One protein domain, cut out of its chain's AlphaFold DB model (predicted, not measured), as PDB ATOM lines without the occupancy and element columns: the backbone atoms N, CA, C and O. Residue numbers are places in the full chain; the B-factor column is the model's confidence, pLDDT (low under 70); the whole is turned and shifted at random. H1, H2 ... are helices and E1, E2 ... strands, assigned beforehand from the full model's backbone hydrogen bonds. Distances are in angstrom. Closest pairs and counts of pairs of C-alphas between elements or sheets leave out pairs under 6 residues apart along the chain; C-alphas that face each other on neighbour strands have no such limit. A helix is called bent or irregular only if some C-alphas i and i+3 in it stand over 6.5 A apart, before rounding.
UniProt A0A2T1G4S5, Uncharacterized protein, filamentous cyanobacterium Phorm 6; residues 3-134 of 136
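What this domain is: This is residues 3 to 134 of the 136 residues of an uncharacterized protein of filamentous cyanobacterium Phorm 6 (UniProt A0A2T1G4S5). A small parallel sheet of three strands, E1, E3 and E2, is covered on one face by two helices, H4 and H5, which cross each other; the long helix H2 runs beside H5, off the sheet. The short helix H1 lies at one end of the longest axis, and H3 with the last residues of H2 at the other. The 132 printed residues hold five named helices and three named strands in the order E1 H1 E2 H2 H3 H4 E3 H5, and the class is mostly helix. The whole is compact and rounded, with a radius of gyration of the C-alphas of 14.8 A and spans of 44 by 30 by 28 A.

Where its parts are: Strand E1, residues 3 to 7, begins at C-alpha 3 (-32.171, -29.301, 43.581). E3 is residues 107 to 112, 16.7 A long, and E2 is residues 27 to 29. H4, residues 90 to 105, is 22.5 A long; H5, residues 116 to 133, is 25.6 A long and ends at C-alpha 133 (-33.412, -28.108, 59.632). H2, residues 55 to 76, is 30.6 A long, with a kink of 39 degrees near residue 69; it is irregular, with C-alphas 68 and 71 7.3 A apart. H1 is residues 10 to 16 and H3 residues 79 to 83.

How they stand to each other: E3 is the inner strand. E1 and E3 are parallel at 25 degrees, with N 4 and O 108 2.8 A apart, within hydrogen-bond range. E3 and E2 are parallel at 25 degrees, with N 28 and O 109 at 2.8 A. E1, H1 and E2 form a split strand-helix-strand unit, two parallel strands with E3 between them in the sheet, and its crossover is right-handed; E2, H2 H3 H4 and E3 form a unit of neighbour strands. H4 and H5 lie on the same face of the sheet, two layers, at heights over the sheet of 10.1 A and 9.7 A. H4 and H5 touch at a steep tilt of 68 degrees, only just short of about perpendicular, closest at the C-alphas of Thr 99 and Ile 126, 5.3 A. H2 touches H5 at a shallow tilt of 21 degrees, the same way, closest at the C-alphas of Ile 55 and His 118, 6.2 A. With residues 62 to 69 alone H2 touches H4, closest at the C-alphas of Glu 65 and Phe 92, 5.9 A. H3 is close to H2 but not clearly touching, and H1 touches no helix. In H3, H4 and H5 every O i to N i+4 pair is within hydrogen-bond range; in H1 2 of 3 are, in H2 16 of 18.

The domain as a whole: The C-alphas farthest apart, of Thr 11 and Glu 75, are 43.8 A apart. The printed part has no cut. The link from E2 to H2, residues 30 to 54, is long. The mean pLDDT of the printed part is 80.3; residues 12 to 24, 35 to 42 and 78 to 89 are under 70.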
ATOM      1  N   ILE A   3     -30.964 -29.976  44.068       94.25
ATOM      2  CA  ILE A   3     -32.171 -29.301  43.581       94.25
ATOM      3  C   ILE A   3     -31.955 -28.988  42.097       94.25
ATOM      4  O   ILE A   3     -30.987 -28.307  41.762       94.25
ATOM      5  N   THR A   4     -32.817 -29.489  41.212       94.06
ATOM      6  CA  THR A   4     -32.810 -29.142  39.784       94.06
ATOM      7  C   THR A   4     -33.944 -28.177  39.471       94.06
ATOM      8  O   THR A   4     -35.041 -28.289  40.015       94.06
ATOM      9  N   VAL A   5     -33.666 -27.203  38.605       94.12
ATOM     10  CA  VAL A   5     -34.660 -26.272  38.063       94.12
ATOM     11  C   VAL A   5     -34.742 -26.535  36.568       94.12
ATOM     12  O   VAL A   5     -33.752 -26.370  35.856       94.12
ATOM     13  N   GLU A   6     -35.903 -26.974  36.102       90.81
ATOM     14  CA  GLU A   6     -36.115 -27.424  34.726       90.81
ATOM     15  C   GLU A   6     -37.288 -26.668  34.102       90.81
ATOM     16  O   GLU A   6     -38.311 -26.426  34.747       90.81
ATOM     17  N   LYS A   7     -37.131 -26.273  32.833       90.25
ATOM     18  CA  LYS A   7     -38.238 -25.700  32.069       90.25
ATOM     19  C   LYS A   7     -39.244 -26.805  31.788       90.25
ATOM     20  O   LYS A   7     -38.851 -27.912  31.431       90.25
ATOM     21  N   PHE A   8     -40.523 -26.493  31.919       85.88
ATOM     22  CA  PHE A   8     -41.603 -27.376  31.530       85.88
ATOM     23  C   PHE A   8     -41.446 -27.770  30.060       85.88
ATOM     24  O   PHE A   8     -41.380 -26.912  29.176       85.88
ATOM     25  N   ASP A   9     -41.388 -29.076  29.831       83.00
ATOM     26  CA  ASP A   9     -41.363 -29.691  28.515       83.00
ATOM     27  C   ASP A   9     -42.504 -30.699  28.437       83.00
ATOM     28  O   ASP A   9     -42.471 -31.755  29.074       83.00
ATOM     29  N   ARG A  10     -43.513 -30.362  27.632       76.12
ATOM     30  CA  ARG A  10     -44.714 -31.178  27.443       76.12
ATOM     31  C   ARG A  10     -44.388 -32.575  26.909       76.12
ATOM     32  O   ARG A  10     -45.044 -33.538  27.282       76.12
ATOM     33  N   THR A  11     -43.351 -32.701  26.078       74.88
ATOM     34  CA  THR A  11     -43.012 -33.973  25.422       74.88
ATOM     35  C   THR A  11     -42.466 -35.011  26.401       74.88
ATOM     36  O   THR A  11     -42.740 -36.200  26.262       74.88
ATOM     37  N   ILE A  12     -41.735 -34.556  27.418       67.19
ATOM     38  CA  ILE A  12     -41.189 -35.398  28.489       67.19
ATOM     39  C   ILE A  12     -42.253 -35.607  29.577       67.19
ATOM     40  O   ILE A  12     -42.379 -36.695  30.135       67.19
ATOM     41  N   TYR A  13     -43.075 -34.591  29.833       63.19
ATOM     42  CA  TYR A  13     -44.127 -34.611  30.845       63.19
ATOM     43  C   TYR A  13     -45.167 -35.722  30.641       63.19
ATOM     44  O   TYR A  13     -45.462 -36.469  31.578       63.19
ATOM     45  N   ASP A  14     -45.664 -35.885  29.410       59.75
ATOM     46  CA  ASP A  14     -46.653 -36.918  29.075       59.75
ATOM     47  C   ASP A  14     -46.122 -38.339  29.330       59.75
ATOM     48  O   ASP A  14     -46.896 -39.264  29.590       59.75
ATOM     49  N   THR A  15     -44.795 -38.509  29.301       54.41
ATOM     50  CA  THR A  15     -44.131 -39.785  29.593       54.41
ATOM     51  C   THR A  15     -43.859 -40.007  31.081       54.41
ATOM     52  O   THR A  15     -43.759 -41.159  31.502       54.41
ATOM     53  N   GLU A  16     -43.784 -38.944  31.891       54.62
ATOM     54  CA  GLU A  16     -43.446 -39.041  33.315       54.62
ATOM     55  C   GLU A  16     -44.663 -39.048  34.257       54.62
ATOM     56  O   GLU A  16     -44.476 -39.512  35.375       54.62
ATOM     57  N   LYS A  17     -45.874 -38.598  33.849       51.78
ATOM     58  CA  LYS A  17     -47.196 -38.650  34.561       51.78
ATOM     59  C   LYS A  17     -47.185 -38.585  36.107       51.78
ATOM     60  O   LYS A  17     -48.104 -39.056  36.782       51.78
ATOM     61  N   CYS A  18     -46.149 -38.018  36.712       50.16
ATOM     62  CA  CYS A  18     -45.979 -37.997  38.150       50.16
ATOM     63  C   CYS A  18     -46.717 -36.777  38.668       50.16
ATOM     64  O   CYS A  18     -46.229 -35.659  38.551       50.16
ATOM     65  N   SER A  19     -47.892 -37.035  39.234       47.50
ATOM     66  CA  SER A  19     -48.732 -36.112  39.989       47.50
ATOM     67  C   SER A  19     -47.950 -34.942  40.601       47.50
ATOM     68  O   SER A  19     -47.286 -35.059  41.631       47.50
ATOM     69  N   PHE A  20     -48.108 -33.768  39.988       51.28
ATOM     70  CA  PHE A  20     -47.621 -32.475  40.484       51.28
ATOM     71  C   PHE A  20     -48.371 -32.006  41.737       51.28
ATOM     72  O   PHE A  20     -48.167 -30.891  42.219       51.28
ATOM     73  N   GLN A  21     -49.222 -32.871  42.304       50.88
ATOM     74  CA  GLN A  21     -49.732 -32.704  43.651       50.88
ATOM     75  C   GLN A  21     -48.548 -32.634  44.614       50.88
ATOM     76  O   GLN A  21     -47.850 -33.617  44.874       50.88
ATOM     77  N   MET A  22     -48.374 -31.439  45.172       53.31
ATOM     78  CA  MET A  22     -47.295 -31.001  46.059       53.31
ATOM     79  C   MET A  22     -47.081 -31.841  47.334       53.31
ATOM     80  O   MET A  22     -46.297 -31.466  48.201       53.31
ATOM     81  N   LEU A  23     -47.792 -32.949  47.510       50.91
ATOM     82  CA  LEU A  23     -47.840 -33.669  48.776       50.91
ATOM     83  C   LEU A  23     -47.028 -34.969  48.766       50.91
ATOM     84  O   LEU A  23     -46.610 -35.417  49.831       50.91
ATOM     85  N   PHE A  24     -46.729 -35.559  47.600       57.41
ATOM     86  CA  PHE A  24     -46.105 -36.895  47.562       57.41
ATOM     87  C   PHE A  24     -44.895 -37.044  46.628       57.41
ATOM     88  O   PHE A  24     -44.121 -37.996  46.792       57.41
ATOM     89  N   SER A  25     -44.662 -36.105  45.708       71.00
ATOM     90  CA  SER A  25     -43.597 -36.200  44.700       71.00
ATOM     91  C   SER A  25     -42.318 -35.458  45.107       71.00
ATOM     92  O   SER A  25     -42.345 -34.597  45.973       71.00
ATOM     93  N   SER A  26     -41.170 -35.818  44.523       77.69
ATOM     94  CA  SER A  26     -39.943 -34.995  44.564       77.69
ATOM     95  C   SER A  26     -39.888 -33.985  43.410       77.69
ATOM     96  O   SER A  26     -38.860 -33.344  43.211       77.69
ATOM     97  N   VAL A  27     -40.960 -33.892  42.621       83.94
ATOM     98  CA  VAL A  27     -41.122 -32.991  41.479       83.94
ATOM     99  C   VAL A  27     -42.258 -32.022  41.795       83.94
ATOM    100  O   VAL A  27     -43.345 -32.460  42.165       83.94
ATOM    101  N   TYR A  28     -42.003 -30.721  41.672       83.12
ATOM    102  CA  TYR A  28     -42.929 -29.662  42.067       83.12
ATOM    103  C   TYR A  28     -43.081 -28.619  40.964       83.12
ATOM    104  O   TYR A  28     -42.089 -28.145  40.414       83.12
ATOM    105  N   ASN A  29     -44.323 -28.221  40.686       84.38
ATOM    106  CA  ASN A  29     -44.606 -27.050  39.863       84.38
ATOM    107  C   ASN A  29     -44.483 -25.782  40.711       84.38
ATOM    108  O   ASN A  29     -45.054 -25.695  41.802       84.38
ATOM    109  N   VAL A  30     -43.787 -24.783  40.182       87.25
ATOM    110  CA  VAL A  30     -43.617 -23.475  40.827       87.25
ATOM    111  C   VAL A  30     -44.139 -22.312  39.981       87.25
ATOM    112  O   VAL A  30     -43.866 -21.156  40.281       87.25
ATOM    113  N   SER A  31     -44.908 -22.609  38.937       85.06
ATOM    114  CA  SER A  31     -45.406 -21.648  37.953       85.06
ATOM    115  C   SER A  31     -46.938 -21.546  37.929       85.06
ATOM    116  O   SER A  31     -47.651 -22.262  38.637       85.06
ATOM    117  N   GLU A  32     -47.436 -20.641  37.087       83.12
ATOM    118  CA  GLU A  32     -48.837 -20.305  36.806       83.12
ATOM    119  C   GLU A  32     -49.746 -21.499  36.465       83.12
ATOM    120  O   GLU A  32     -50.964 -21.384  36.586       83.12
ATOM    121  N   GLY A  33     -49.173 -22.654  36.124       78.44
ATOM    122  CA  GLY A  33     -49.910 -23.811  35.625       78.44
ATOM    123  C   GLY A  33     -50.287 -23.657  34.150       78.44
ATOM    124  O   GLY A  33     -50.164 -22.579  33.574       78.44
ATOM    125  N   THR A  34     -50.716 -24.749  33.525       75.50
ATOM    126  CA  THR A  34     -51.147 -24.776  32.114       75.50
ATOM    127  C   THR A  34     -52.558 -25.318  31.932       75.50
ATOM    128  O   THR A  34     -53.030 -25.356  30.805       75.50
ATOM    129  N   TYR A  35     -53.239 -25.686  33.022       69.00
ATOM    130  CA  TYR A  35     -54.561 -26.312  33.002       69.00
ATOM    131  C   TYR A  35     -55.568 -25.530  32.150       69.00
ATOM    132  O   TYR A  35     -55.993 -24.430  32.523       69.00
ATOM    133  N   THR A  36     -55.936 -26.101  31.002       61.94
ATOM    134  CA  THR A  36     -56.876 -25.471  30.064       61.94
ATOM    135  C   THR A  36     -58.327 -25.902  30.284       61.94
ATOM    136  O   THR A  36     -59.231 -25.092  30.068       61.94
ATOM    137  N   ASP A  37     -58.570 -27.123  30.775       62.94
ATOM    138  CA  ASP A  37     -59.899 -27.618  31.152       62.94
ATOM    139  C   ASP A  37     -59.865 -28.649  32.292       62.94
ATOM    140  O   ASP A  37     -58.804 -29.118  32.687       62.94
ATOM    141  N   ALA A  38     -61.048 -29.010  32.814       57.84
ATOM    142  CA  ALA A  38     -61.215 -29.846  34.004       57.84
ATOM    143  C   ALA A  38     -60.596 -31.271  33.917       57.84
ATOM    144  O   ALA A  38     -60.445 -31.947  34.937       57.84
ATOM    145  N   ASN A  39     -60.269 -31.743  32.714       60.69
ATOM    146  CA  ASN A  39     -59.763 -33.091  32.448       60.69
ATOM    147  C   ASN A  39     -58.276 -33.099  32.059       60.69
ATOM    148  O   ASN A  39     -57.749 -34.144  31.678       60.69
ATOM    149  N   ASP A  40     -57.615 -31.945  32.131       64.62
ATOM    150  CA  ASP A  40     -56.227 -31.770  31.729       64.62
ATOM    151  C   ASP A  40     -55.255 -32.190  32.859       64.62
ATOM    152  O   ASP A  40     -55.145 -31.543  33.897       64.62
ATOM    153  N   ASP A  41     -54.525 -33.295  32.695       59.25
ATOM    154  CA  ASP A  41     -53.561 -33.800  33.696       59.25
ATOM    155  C   ASP A  41     -52.236 -32.990  33.743       59.25
ATOM    156  O   ASP A  41     -51.254 -33.433  34.353       59.25
ATOM    157  N   GLU A  42     -52.163 -31.830  33.078       68.06
ATOM    158  CA  GLU A  42     -50.966 -30.988  33.001       68.06
ATOM    159  C   GLU A  42     -50.628 -30.303  34.346       68.06
ATOM    160  O   GLU A  42     -50.382 -30.956  35.355       68.06
ATOM    161  N   LEU A  43     -50.548 -28.974  34.422       72.44
ATOM    162  CA  LEU A  43     -50.029 -28.294  35.607       72.44
ATOM    163  C   LEU A  43     -51.086 -27.424  36.275       72.44
ATOM    164  O   LEU A  43     -51.560 -26.444  35.701       72.44
ATOM    165  N   TRP A  44     -51.385 -27.725  37.537       74.31
ATOM    166  CA  TRP A  44     -52.180 -26.853  38.399       74.31
ATOM    167  C   TRP A  44     -51.359 -25.631  38.799       74.31
ATOM    168  O   TRP A  44     -50.159 -25.758  39.052       74.31
ATOM    169  N   THR A  45     -51.997 -24.465  38.915       77.44
ATOM    170  CA  THR A  45     -51.331 -23.252  39.400       77.44
ATOM    171  C   THR A  45     -50.676 -23.503  40.752       77.44
ATOM    172  O   THR A  45     -51.324 -23.942  41.705       77.44
ATOM    173  N   SER A  46     -49.380 -23.205  40.839       82.00
ATOM    174  CA  SER A  46     -48.635 -23.392  42.073       82.00
ATOM    175  C   SER A  46     -49.121 -22.417  43.152       82.00
ATOM    176  O   SER A  46     -49.173 -21.209  42.906       82.00
ATOM    177  N   PRO A  47     -49.405 -22.879  44.381       81.19
ATOM    178  CA  PRO A  47     -49.724 -22.006  45.507       81.19
ATOM    179  C   PRO A  47     -48.611 -21.034  45.875       81.19
ATOM    180  O   PRO A  47     -48.899 -20.078  46.580       81.19
ATOM    181  N   ILE A  48     -47.371 -21.263  45.425       87.62
ATOM    182  CA  ILE A  48     -46.215 -20.370  45.612       87.62
ATOM    183  C   ILE A  48     -45.901 -19.514  44.383       87.62
ATOM    184  O   ILE A  48     -44.923 -18.768  44.407       87.62
ATOM    185  N   TRP A  49     -46.732 -19.579  43.337       89.06
ATOM    186  CA  TRP A  49     -46.567 -18.746  42.153       89.06
ATOM    187  C   TRP A  49     -46.652 -17.259  42.514       89.06
ATOM    188  O   TRP A  49     -47.575 -16.804  43.205       89.06
ATOM    189  N   ARG A  50     -45.690 -16.474  42.016       88.81
ATOM    190  CA  ARG A  50     -45.618 -15.036  42.312       88.81
ATOM    191  C   ARG A  50     -46.671 -14.183  41.606       88.81
ATOM    192  O   ARG A  50     -46.882 -13.036  41.998       88.81
ATOM    193  N   ASN A  51     -47.336 -14.721  40.584       86.25
ATOM    194  CA  ASN A  51     -48.298 -13.989  39.765       86.25
ATOM    195  C   ASN A  51     -47.693 -12.675  39.226       86.25
ATOM    196  O   ASN A  51     -46.609 -12.688  38.644       86.25
ATOM    197  N   TRP A  52     -48.344 -11.533  39.440       86.81
ATOM    198  CA  TRP A  52     -47.865 -10.222  38.995       86.81
ATOM    199  C   TRP A  52     -46.738  -9.621  39.858       86.81
ATOM    200  O   TRP A  52     -46.184  -8.587  39.487       86.81
ATOM    201  N   ARG A  53     -46.399 -10.208  41.016       91.81
ATOM    202  CA  ARG A  53     -45.393  -9.644  41.941       91.81
ATOM    203  C   ARG A  53     -43.997  -9.778  41.370       91.81
ATOM    204  O   ARG A  53     -43.691 -10.807  40.787       91.81
ATOM    205  N   THR A  54     -43.113  -8.811  41.595       94.75
ATOM    206  CA  THR A  54     -41.699  -8.945  41.208       94.75
ATOM    207  C   THR A  54     -40.990 -10.030  42.028       94.75
ATOM    208  O   THR A  54     -41.438 -10.401  43.116       94.75
ATOM    209  N   ILE A  55     -39.841 -10.513  41.544       94.25
ATOM    210  CA  ILE A  55     -38.990 -11.456  42.293       94.25
ATOM    211  C   ILE A  55     -38.646 -10.911  43.685       94.25
ATOM    212  O   ILE A  55     -38.701 -11.648  44.667       94.25
ATOM    213  N   GLN A  56     -38.334  -9.616  43.781       95.12
ATOM    214  CA  GLN A  56     -37.972  -8.983  45.047       95.12
ATOM    215  C   GLN A  56     -39.154  -8.934  46.028       95.12
ATOM    216  O   GLN A  56     -38.982  -9.297  47.188       95.12
ATOM    217  N   GLN A  57     -40.355  -8.578  45.558       95.25
ATOM    218  CA  GLN A  57     -41.566  -8.596  46.391       95.25
ATOM    219  C   GLN A  57     -41.870 -10.008  46.898       95.25
ATOM    220  O   GLN A  57     -42.101 -10.208  48.088       95.25
ATOM    221  N   GLN A  58     -41.798 -11.010  46.015       94.38
ATOM    222  CA  GLN A  58     -42.041 -12.398  46.405       94.38
ATOM    223  C   GLN A  58     -41.026 -12.886  47.446       94.38
ATOM    224  O   GLN A  58     -41.382 -13.586  48.394       94.38
ATOM    225  N   LYS A  59     -39.757 -12.499  47.284       93.50
ATOM    226  CA  LYS A  59     -38.687 -12.827  48.228       93.50
ATOM    227  C   LYS A  59     -38.956 -12.234  49.611       93.50
ATOM    228  O   LYS A  59     -38.734 -12.913  50.611       93.50
ATOM    229  N   GLU A  60     -39.422 -10.991  49.677       94.62
ATOM    230  CA  GLU A  60     -39.779 -10.330  50.936       94.62
ATOM    231  C   GLU A  60     -40.956 -11.025  51.629       94.62
ATOM    232  O   GLU A  60     -40.883 -11.278  52.833       94.62
ATOM    233  N   GLU A  61     -41.989 -11.415  50.877       92.69
ATOM    234  CA  GLU A  61     -43.130 -12.174  51.403       92.69
ATOM    235  C   GLU A  61     -42.707 -13.545  51.952       92.69
ATOM    236  O   GLU A  61     -43.017 -13.871  53.100       92.69
ATOM    237  N   PHE A  62     -41.935 -14.326  51.186       93.38
ATOM    238  CA  PHE A  62     -41.404 -15.609  51.660       93.38
ATOM    239  C   PHE A  62     -40.554 -15.439  52.914       93.38
ATOM    240  O   PHE A  62     -40.690 -16.206  53.866       93.38
ATOM    241  N   TRP A  63     -39.694 -14.422  52.949       93.94
ATOM    242  CA  TRP A  63     -38.841 -14.171  54.102       93.94
ATOM    243  C   TRP A  63     -39.636 -13.781  55.351       93.94
ATOM    244  O   TRP A  63     -39.318 -14.237  56.451       93.94
ATOM    245  N   ALA A  64     -40.684 -12.971  55.191       92.31
ATOM    246  CA  ALA A  64     -41.582 -12.609  56.277       92.31
ATOM    247  C   ALA A  64     -42.318 -13.837  56.833       92.31
ATOM    248  O   ALA A  64     -42.396 -13.999  58.054       92.31
ATOM    249  N   GLU A  65     -42.807 -14.729  55.964       91.00
ATOM    250  CA  GLU A  65     -43.448 -15.969  56.406       91.00
ATOM    251  C   GLU A  65     -42.464 -16.913  57.106       91.00
ATOM    252  O   GLU A  65     -42.762 -17.387  58.203       91.00
ATOM    253  N   ILE A  66     -41.270 -17.125  56.540       91.31
ATOM    254  CA  ILE A  66     -40.224 -17.952  57.160       91.31
ATOM    255  C   ILE A  66     -39.907 -17.432  58.562       91.31
ATOM    256  O   ILE A  66     -39.994 -18.183  59.527       91.31
ATOM    257  N   LYS A  67     -39.620 -16.136  58.720       91.69
ATOM    258  CA  LYS A  67     -39.341 -15.550  60.041       91.69
ATOM    259  C   LYS A  67     -40.483 -15.741  61.033       91.69
ATOM    260  O   LYS A  67     -40.235 -15.964  62.215       91.69
ATOM    261  N   LYS A  68     -41.725 -15.622  60.562       88.62
ATOM    262  CA  LYS A  68     -42.913 -15.730  61.408       88.62
ATOM    263  C   LYS A  68     -43.147 -17.156  61.899       88.62
ATOM    264  O   LYS A  68     -43.522 -17.319  63.057       88.62
ATOM    265  N   TYR A  69     -42.975 -18.162  61.042       88.06
ATOM    266  CA  TYR A  69     -43.400 -19.535  61.337       88.06
ATOM    267  C   TYR A  69     -42.256 -20.497  61.667       88.06
ATOM    268  O   TYR A  69     -42.497 -21.479  62.365       88.06
ATOM    269  N   MET A  70     -41.018 -20.208  61.253       88.31
ATOM    270  CA  MET A  70     -39.872 -21.094  61.484       88.31
ATOM    271  C   MET A  70     -39.597 -21.394  62.968       88.31
ATOM    272  O   MET A  70     -39.401 -22.566  63.282       88.31
ATOM    273  N   PRO A  71     -39.632 -20.424  63.910       87.00
ATOM    274  CA  PRO A  71     -39.407 -20.733  65.326       87.00
ATOM    275  C   PRO A  71     -40.419 -21.746  65.878       87.00
ATOM    276  O   PRO A  71     -40.043 -22.693  66.559       87.00
ATOM    277  N   TYR A  72     -41.693 -21.591  65.511       82.56
ATOM    278  CA  TYR A  72     -42.764 -22.497  65.930       82.56
ATOM    279  C   TYR A  72     -42.662 -23.871  65.267       82.56
ATOM    280  O   TYR A  72     -42.977 -24.884  65.892       82.56
ATOM    281  N   TYR A  73     -42.231 -23.918  64.000       85.38
ATOM    282  CA  TYR A  73     -41.944 -25.174  63.312       85.38
ATOM    283  C   TYR A  73     -40.892 -25.974  64.085       85.38
ATOM    284  O   TYR A  73     -41.127 -27.137  64.391       85.38
ATOM    285  N   LEU A  74     -39.774 -25.339  64.449       85.44
ATOM    286  CA  LEU A  74     -38.664 -25.993  65.150       85.44
ATOM    287  C   LEU A  74     -39.061 -26.525  66.535       85.44
ATOM    288  O   LEU A  74     -38.503 -27.519  66.987       85.44
ATOM    289  N   GLU A  75     -40.023 -25.887  67.200       83.88
ATOM    290  CA  GLU A  75     -40.531 -26.322  68.505       83.88
ATOM    291  C   GLU A  75     -41.522 -27.498  68.403       83.88
ATOM    292  O   GLU A  75     -41.562 -28.350  69.288       83.88
ATOM    293  N   THR A  76     -42.333 -27.555  67.339       79.62
ATOM    294  CA  THR A  76     -43.533 -28.418  67.298       79.62
ATOM    295  C   THR A  76     -43.602 -29.402  66.129       79.62
ATOM    296  O   THR A  76     -44.542 -30.201  66.079       79.62
ATOM    297  N   ASP A  77     -42.646 -29.363  65.197       70.94
ATOM    298  CA  ASP A  77     -42.579 -30.242  64.021       70.94
ATOM    299  C   ASP A  77     -43.897 -30.222  63.208       70.94
ATOM    300  O   ASP A  77     -44.528 -31.243  62.946       70.94
ATOM    301  N   MET A  78     -44.402 -29.013  62.910       66.00
ATOM    302  CA  MET A  78     -45.674 -28.711  62.205       66.00
ATOM    303  C   MET A  78     -46.983 -29.127  62.882       66.00
ATOM    304  O   MET A  78     -48.047 -28.672  62.443       66.00
ATOM    305  N   LYS A  79     -46.959 -29.943  63.942       59.12
ATOM    306  CA  LYS A  79     -48.184 -30.473  64.572       59.12
ATOM    307  C   LYS A  79     -49.128 -29.362  65.034       59.12
ATOM    308  O   LYS A  79     -50.340 -29.509  64.891       59.12
ATOM    309  N   GLU A  80     -48.595 -28.226  65.490       54.44
ATOM    310  CA  GLU A  80     -49.407 -27.056  65.850       54.44
ATOM    311  C   GLU A  80     -49.725 -26.096  64.696       54.44
ATOM    312  O   GLU A  80     -50.780 -25.455  64.701       54.44
ATOM    313  N   ILE A  81     -48.863 -26.010  63.678       54.91
ATOM    314  CA  ILE A  81     -49.111 -25.180  62.485       54.91
ATOM    315  C   ILE A  81     -50.344 -25.697  61.729       54.91
ATOM    316  O   ILE A  81     -51.136 -24.901  61.218       54.91
ATOM    317  N   ASN A  82     -50.544 -27.017  61.733       53.38
ATOM    318  CA  ASN A  82     -51.724 -27.671  61.169       53.38
ATOM    319  C   ASN A  82     -52.925 -27.691  62.137       53.38
ATOM    320  O   ASN A  82     -54.068 -27.596  61.687       53.38
ATOM    321  N   SER A  83     -52.707 -27.781  63.459       50.41
ATOM    322  CA  SER A  83     -53.799 -27.884  64.448       50.41
ATOM    323  C   SER A  83     -54.460 -26.548  64.803       50.41
ATOM    324  O   SER A  83     -55.635 -26.531  65.177       50.41
ATOM    325  N   ARG A  84     -53.787 -25.405  64.596       47.44
ATOM    326  CA  ARG A  84     -54.389 -24.062  64.731       47.44
ATOM    327  C   ARG A  84     -55.360 -23.715  63.589       47.44
ATOM    328  O   ARG A  84     -55.393 -22.575  63.153       47.44
ATOM    329  N   ARG A  85     -56.161 -24.670  63.098       45.06
ATOM    330  CA  ARG A  85     -57.335 -24.553  62.197       45.06
ATOM    331  C   ARG A  85     -57.176 -23.804  60.845       45.06
ATOM    332  O   ARG A  85     -58.017 -24.023  59.987       45.06
ATOM    333  N   TYR A  86     -56.162 -22.954  60.637       45.66
ATOM    334  CA  TYR A  86     -55.944 -22.034  59.507       45.66
ATOM    335  C   TYR A  86     -54.539 -21.387  59.585       45.66
ATOM    336  O   TYR A  86     -54.432 -20.176  59.820       45.66
ATOM    337  N   SER A  87     -53.428 -22.104  59.394       48.31
ATOM    338  CA  SER A  87     -52.198 -21.362  59.075       48.31
ATOM    339  C   SER A  87     -52.397 -20.759  57.676       48.31
ATOM    340  O   SER A  87     -52.320 -21.431  56.659       48.31
ATOM    341  N   ARG A  88     -52.769 -19.471  57.615       54.12
ATOM    342  CA  ARG A  88     -53.056 -18.693  56.385       54.12
ATOM    343  C   ARG A  88     -51.827 -18.500  55.476       54.12
ATOM    344  O   ARG A  88     -51.755 -17.535  54.728       54.12
ATOM    345  N   SER A  89     -50.831 -19.361  55.607       67.00
ATOM    346  CA  SER A  89     -49.482 -19.221  55.084       67.00
ATOM    347  C   SER A  89     -49.227 -20.366  54.122       67.00
ATOM    348  O   SER A  89     -48.516 -21.330  54.406       67.00
ATOM    349  N   ASN A  90     -49.881 -20.266  52.964       76.81
ATOM    350  CA  ASN A  90     -49.702 -21.236  51.895       76.81
ATOM    351  C   ASN A  90     -48.230 -21.291  51.462       76.81
ATOM    352  O   ASN A  90     -47.763 -22.367  51.099       76.81
ATOM    353  N   TYR A  91     -47.471 -20.191  51.555       86.81
ATOM    354  CA  TYR A  91     -46.075 -20.194  51.127       86.81
ATOM    355  C   TYR A  91     -45.172 -20.983  52.063       86.81
ATOM    356  O   TYR A  91     -44.513 -21.913  51.600       86.81
ATOM    357  N   PHE A  92     -45.162 -20.678  53.362       87.81
ATOM    358  CA  PHE A  92     -44.320 -21.408  54.311       87.81
ATOM    359  C   PHE A  92     -44.619 -22.907  54.308       87.81
ATOM    360  O   PHE A  92     -43.690 -23.707  54.227       87.81
ATOM    361  N   HIS A  93     -45.901 -23.291  54.309       84.56
ATOM    362  CA  HIS A  93     -46.296 -24.698  54.248       84.56
ATOM    363  C   HIS A  93     -45.729 -25.402  53.004       84.56
ATOM    364  O   HIS A  93     -45.168 -26.493  53.108       84.56
ATOM    365  N   CYS A  94     -45.832 -24.776  51.826       86.62
ATOM    366  CA  CYS A  94     -45.280 -25.333  50.590       86.62
ATOM    367  C   CYS A  94     -43.751 -25.429  50.634       86.62
ATOM    368  O   CYS A  94     -43.190 -26.466  50.281       86.62
ATOM    369  N   LEU A  95     -43.078 -24.364  51.084       90.62
ATOM    370  CA  LEU A  95     -41.620 -24.308  51.182       90.62
ATOM    371  C   LEU A  95     -41.079 -25.391  52.119       90.62
ATOM    372  O   LEU A  95     -40.152 -26.111  51.748       90.62
ATOM    373  N   ILE A  96     -41.685 -25.556  53.293       89.38
ATOM    374  CA  ILE A  96     -41.319 -26.598  54.255       89.38
ATOM    375  C   ILE A  96     -41.606 -27.992  53.707       89.38
ATOM    376  O   ILE A  96     -40.717 -28.834  53.751       89.38
ATOM    377  N   SER A  97     -42.775 -28.226  53.102       86.06
ATOM    378  CA  SER A  97     -43.111 -29.541  52.532       86.06
ATOM    379  C   SER A  97     -42.093 -29.978  51.469       86.06
ATOM    380  O   SER A  97     -41.615 -31.114  51.474       86.06
ATOM    381  N   MET A  98     -41.698 -29.061  50.577       89.44
ATOM    382  CA  MET A  98     -40.632 -29.317  49.600       89.44
ATOM    383  C   MET A  98     -39.274 -29.544  50.272       89.44
ATOM    384  O   MET A  98     -38.509 -30.406  49.840       89.44
ATOM    385  N   THR A  99     -38.977 -28.793  51.336       91.94
ATOM    386  CA  THR A  99     -37.732 -28.920  52.104       91.94
ATOM    387  C   THR A  99     -37.630 -30.281  52.784       91.94
ATOM    388  O   THR A  99     -36.637 -30.977  52.600       91.94
ATOM    389  N   GLU A 100     -38.657 -30.720  53.505       88.31
ATOM    390  CA  GLU A 100     -38.705 -32.041  54.139       88.31
ATOM    391  C   GLU A 100     -38.557 -33.161  53.107       88.31
ATOM    392  O   GLU A 100     -37.821 -34.129  53.315       88.31
ATOM    393  N   LYS A 101     -39.200 -33.015  51.942       87.38
ATOM    394  CA  LYS A 101     -39.061 -33.978  50.849       87.38
ATOM    395  C   LYS A 101     -37.643 -34.012  50.285       87.38
ATOM    396  O   LYS A 101     -37.107 -35.101  50.044       87.38
ATOM    397  N   TYR A 102     -37.033 -32.847  50.094       91.44
ATOM    398  CA  TYR A 102     -35.645 -32.710  49.671       91.44
ATOM    399  C   TYR A 102     -34.686 -33.351  50.682       91.44
ATOM    400  O   TYR A 102     -33.798 -34.107  50.285       91.44
ATOM    401  N   LEU A 103     -34.905 -33.134  51.981       90.75
ATOM    402  CA  LEU A 103     -34.144 -33.772  53.055       90.75
ATOM    403  C   LEU A 103     -34.301 -35.295  53.040       90.75
ATOM    404  O   LEU A 103     -33.305 -36.012  53.098       90.75
ATOM    405  N   LYS A 104     -35.534 -35.792  52.893       88.69
ATOM    406  CA  LYS A 104     -35.857 -37.226  52.910       88.69
ATOM    407  C   LYS A 104     -35.310 -37.989  51.706       88.69
ATOM    408  O   LYS A 104     -34.901 -39.136  51.839       88.69
ATOM    409  N   THR A 105     -35.376 -37.400  50.514       89.00
ATOM    410  CA  THR A 105     -35.049 -38.098  49.254       89.00
ATOM    411  C   THR A 105     -33.683 -37.731  48.688       89.00
ATOM    412  O   THR A 105     -33.191 -38.393  47.779       89.00
ATOM    413  N   GLY A 106     -33.084 -36.650  49.187       90.31
ATOM    414  CA  GLY A 106     -31.844 -36.084  48.677       90.31
ATOM    415  C   GLY A 106     -31.962 -35.415  47.307       90.31
ATOM    416  O   GLY A 106     -30.950 -34.923  46.801       90.31
ATOM    417  N   LYS A 107     -33.157 -35.373  46.708       90.81
ATOM    418  CA  LYS A 107     -33.400 -34.770  45.396       90.81
ATOM    419  C   LYS A 107     -34.699 -33.975  45.369       90.81
ATOM    420  O   LYS A 107     -35.687 -34.357  45.989       90.81
ATOM    421  N   LEU A 108     -34.699 -32.883  44.621       90.56
ATOM    422  CA  LEU A 108     -35.883 -32.077  44.364       90.56
ATOM    423  C   LEU A 108     -35.806 -31.526  42.943       90.56
ATOM    424  O   LEU A 108     -34.756 -31.036  42.543       90.56
ATOM    425  N   LYS A 109     -36.902 -31.591  42.197       90.25
ATOM    426  CA  LYS A 109     -37.030 -30.996  40.866       90.25
ATOM    427  C   LYS A 109     -38.106 -29.914  40.918       90.25
ATOM    428  O   LYS A 109     -39.233 -30.201  41.316       90.25
ATOM    429  N   LEU A 110     -37.764 -28.692  40.525       90.69
ATOM    430  CA  LEU A 110     -38.687 -27.568  40.378       90.69
ATOM    431  C   LEU A 110     -38.928 -27.314  38.890       90.69
ATOM    432  O   LEU A 110     -37.985 -27.038  38.148       90.69
ATOM    433  N   ILE A 111     -40.184 -27.403  38.465       88.25
ATOM    434  CA  ILE A 111     -40.607 -27.172  37.084       88.25
ATOM    435  C   ILE A 111     -41.165 -25.758  36.944       88.25
ATOM    436  O   ILE A 111     -42.077 -25.382  37.684       88.25
ATOM    437  N   TYR A 112     -40.637 -24.998  35.982       89.56
ATOM    438  CA  TYR A 112     -41.106 -23.649  35.649       89.56
ATOM    439  C   TYR A 112     -41.595 -23.553  34.203       89.56
ATOM    440  O   TYR A 112     -41.051 -24.207  33.320       89.56
ATOM    441  N   ILE A 113     -42.579 -22.697  33.931       87.69
ATOM    442  CA  ILE A 113     -43.105 -22.471  32.573       87.69
ATOM    443  C   ILE A 113     -42.445 -21.236  31.956       87.69
ATOM    444  O   ILE A 113     -41.644 -21.337  31.020       87.69
ATOM    445  N   SER A 114     -42.761 -20.064  32.505       86.12
ATOM    446  CA  SER A 114     -42.352 -18.768  31.960       86.12
ATOM    447  C   SER A 114     -41.215 -18.105  32.737       86.12
ATOM    448  O   SER A 114     -40.503 -17.272  32.177       86.12
ATOM    449  N   ASP A 115     -40.998 -18.493  33.996       90.69
ATOM    450  CA  ASP A 115     -40.122 -17.759  34.906       90.69
ATOM    451  C   ASP A 115     -39.139 -18.650  35.670       90.69
ATOM    452  O   ASP A 115     -39.436 -19.229  36.719       90.69
ATOM    453  N   ARG A 116     -37.917 -18.700  35.140       94.38
ATOM    454  CA  ARG A 116     -36.799 -19.424  35.742       94.38
ATOM    455  C   ARG A 116     -36.298 -18.772  37.030       94.38
ATOM    456  O   ARG A 116     -35.956 -19.483  37.971       94.38
ATOM    457  N   GLU A 117     -36.238 -17.443  37.084       95.31
ATOM    458  CA  GLU A 117     -35.673 -16.721  38.230       95.31
ATOM    459  C   GLU A 117     -36.511 -16.951  39.489       95.31
ATOM    460  O   GLU A 117     -35.971 -17.123  40.585       95.31
ATOM    461  N   HIS A 118     -37.833 -17.022  39.332       94.69
ATOM    462  CA  HIS A 118     -38.740 -17.371  40.419       94.69
ATOM    463  C   HIS A 118     -38.470 -18.778  40.962       94.69
ATOM    464  O   HIS A 118     -38.357 -18.957  42.178       94.69
ATOM    465  N   ALA A 119     -38.297 -19.760  40.075       94.31
ATOM    466  CA  ALA A 119     -37.987 -21.131  40.465       94.31
ATOM    467  C   ALA A 119     -36.629 -21.246  41.173       94.31
ATOM    468  O   ALA A 119     -36.512 -21.916  42.200       94.31
ATOM    469  N   GLU A 120     -35.607 -20.543  40.685       96.38
ATOM    470  CA  GLU A 120     -34.290 -20.489  41.326       96.38
ATOM    471  C   GLU A 120     -34.331 -19.794  42.696       96.38
ATOM    472  O   GLU A 120     -33.621 -20.189  43.625       96.38
ATOM    473  N   MET A 121     -35.173 -18.771  42.859       96.38
ATOM    474  CA  MET A 121     -35.392 -18.111  44.147       96.38
ATOM    475  C   MET A 121     -36.064 -19.056  45.155       96.38
ATOM    476  O   MET A 121     -35.596 -19.145  46.292       96.38
ATOM    477  N   ILE A 122     -37.051 -19.850  44.727       95.31
ATOM    478  CA  ILE A 122     -37.643 -20.917  45.550       95.31
ATOM    479  C   ILE A 122     -36.595 -21.976  45.923       95.31
ATOM    480  O   ILE A 122     -36.501 -22.347  47.092       95.31
ATOM    481  N   ALA A 123     -35.759 -22.419  44.975       96.44
ATOM    482  CA  ALA A 123     -34.678 -23.371  45.248       96.44
ATOM    483  C   ALA A 123     -33.730 -22.867  46.350       96.44
ATOM    484  O   ALA A 123     -33.373 -23.620  47.256       96.44
ATOM    485  N   LYS A 124     -33.368 -21.577  46.320       96.19
ATOM    486  CA  LYS A 124     -32.544 -20.943  47.363       96.19
ATOM    487  C   LYS A 124     -33.249 -20.907  48.719       96.19
ATOM    488  O   LYS A 124     -32.604 -21.177  49.730       96.19
ATOM    489  N   CYS A 125     -34.551 -20.614  48.757       95.38
ATOM    490  CA  CYS A 125     -35.337 -20.672  49.994       95.38
ATOM    491  C   CYS A 125     -35.355 -22.086  50.591       95.38
ATOM    492  O   CYS A 125     -35.157 -22.241  51.791       95.38
ATOM    493  N   ILE A 126     -35.542 -23.110  49.757       94.88
ATOM    494  CA  ILE A 126     -35.549 -24.514  50.187       94.88
ATOM    495  C   ILE A 126     -34.178 -24.936  50.707       94.88
ATOM    496  O   ILE A 126     -34.093 -25.580  51.747       94.88
ATOM    497  N   GLN A 127     -33.099 -24.555  50.018       95.44
ATOM    498  CA  GLN A 127     -31.747 -24.853  50.482       95.44
ATOM    499  C   GLN A 127     -31.470 -24.190  51.837       95.44
ATOM    500  O   GLN A 127     -31.006 -24.862  52.751       95.44
ATOM    501  N   TYR A 128     -31.844 -22.916  51.998       94.75
ATOM    502  CA  TYR A 128     -31.732 -22.219  53.280       94.75
ATOM    503  C   TYR A 128     -32.490 -22.948  54.398       94.75
ATOM    504  O   TYR A 128     -31.923 -23.201  55.456       94.75
ATOM    505  N   LEU A 129     -33.755 -23.316  54.166       93.94
ATOM    506  CA  LEU A 129     -34.553 -24.046  55.153       93.94
ATOM    507  C   LEU A 129     -33.939 -25.415  55.466       93.94
ATOM    508  O   LEU A 129     -33.846 -25.783  56.630       93.94
ATOM    509  N   ALA A 130     -33.454 -26.145  54.459       93.62
ATOM    510  CA  ALA A 130     -32.785 -27.428  54.653       93.62
ATOM    511  C   ALA A 130     -31.552 -27.302  55.561       93.62
ATOM    512  O   ALA A 130     -31.337 -28.164  56.411       93.62
ATOM    513  N   ASP A 131     -30.780 -26.224  55.408       92.31
ATOM    514  CA  ASP A 131     -29.603 -25.943  56.233       92.31
ATOM    515  C   ASP A 131     -29.984 -25.560  57.673       92.31
ATOM    516  O   ASP A 131     -29.238 -25.855  58.599       92.31
ATOM    517  N   GLN A 132     -31.152 -24.939  57.886       89.88
ATOM    518  CA  GLN A 132     -31.681 -24.685  59.234       89.88
ATOM    519  C   GLN A 132     -32.226 -25.954  59.909       89.88
ATOM    520  O   GLN A 132     -32.236 -26.034  61.135       89.88
ATOM    521  N   LEU A 133     -32.727 -26.915  59.125       88.25
ATOM    522  CA  LEU A 133     -33.412 -28.108  59.632       88.25
ATOM    523  C   LEU A 133     -32.506 -29.309  59.862       88.25
ATOM    524  O   LEU A 133     -32.882 -30.195  60.624       88.25
ATOM    525  N   ARG A 134     -31.347 -29.393  59.205       79.50
ATOM    526  CA  ARG A 134     -30.391 -30.462  59.502       79.50
ATOM    527  C   ARG A 134     -29.707 -30.155  60.833       79.50
ATOM    528  O   ARG A 134     -28.918 -29.211  60.879       79.50
TER     529      ARG A 134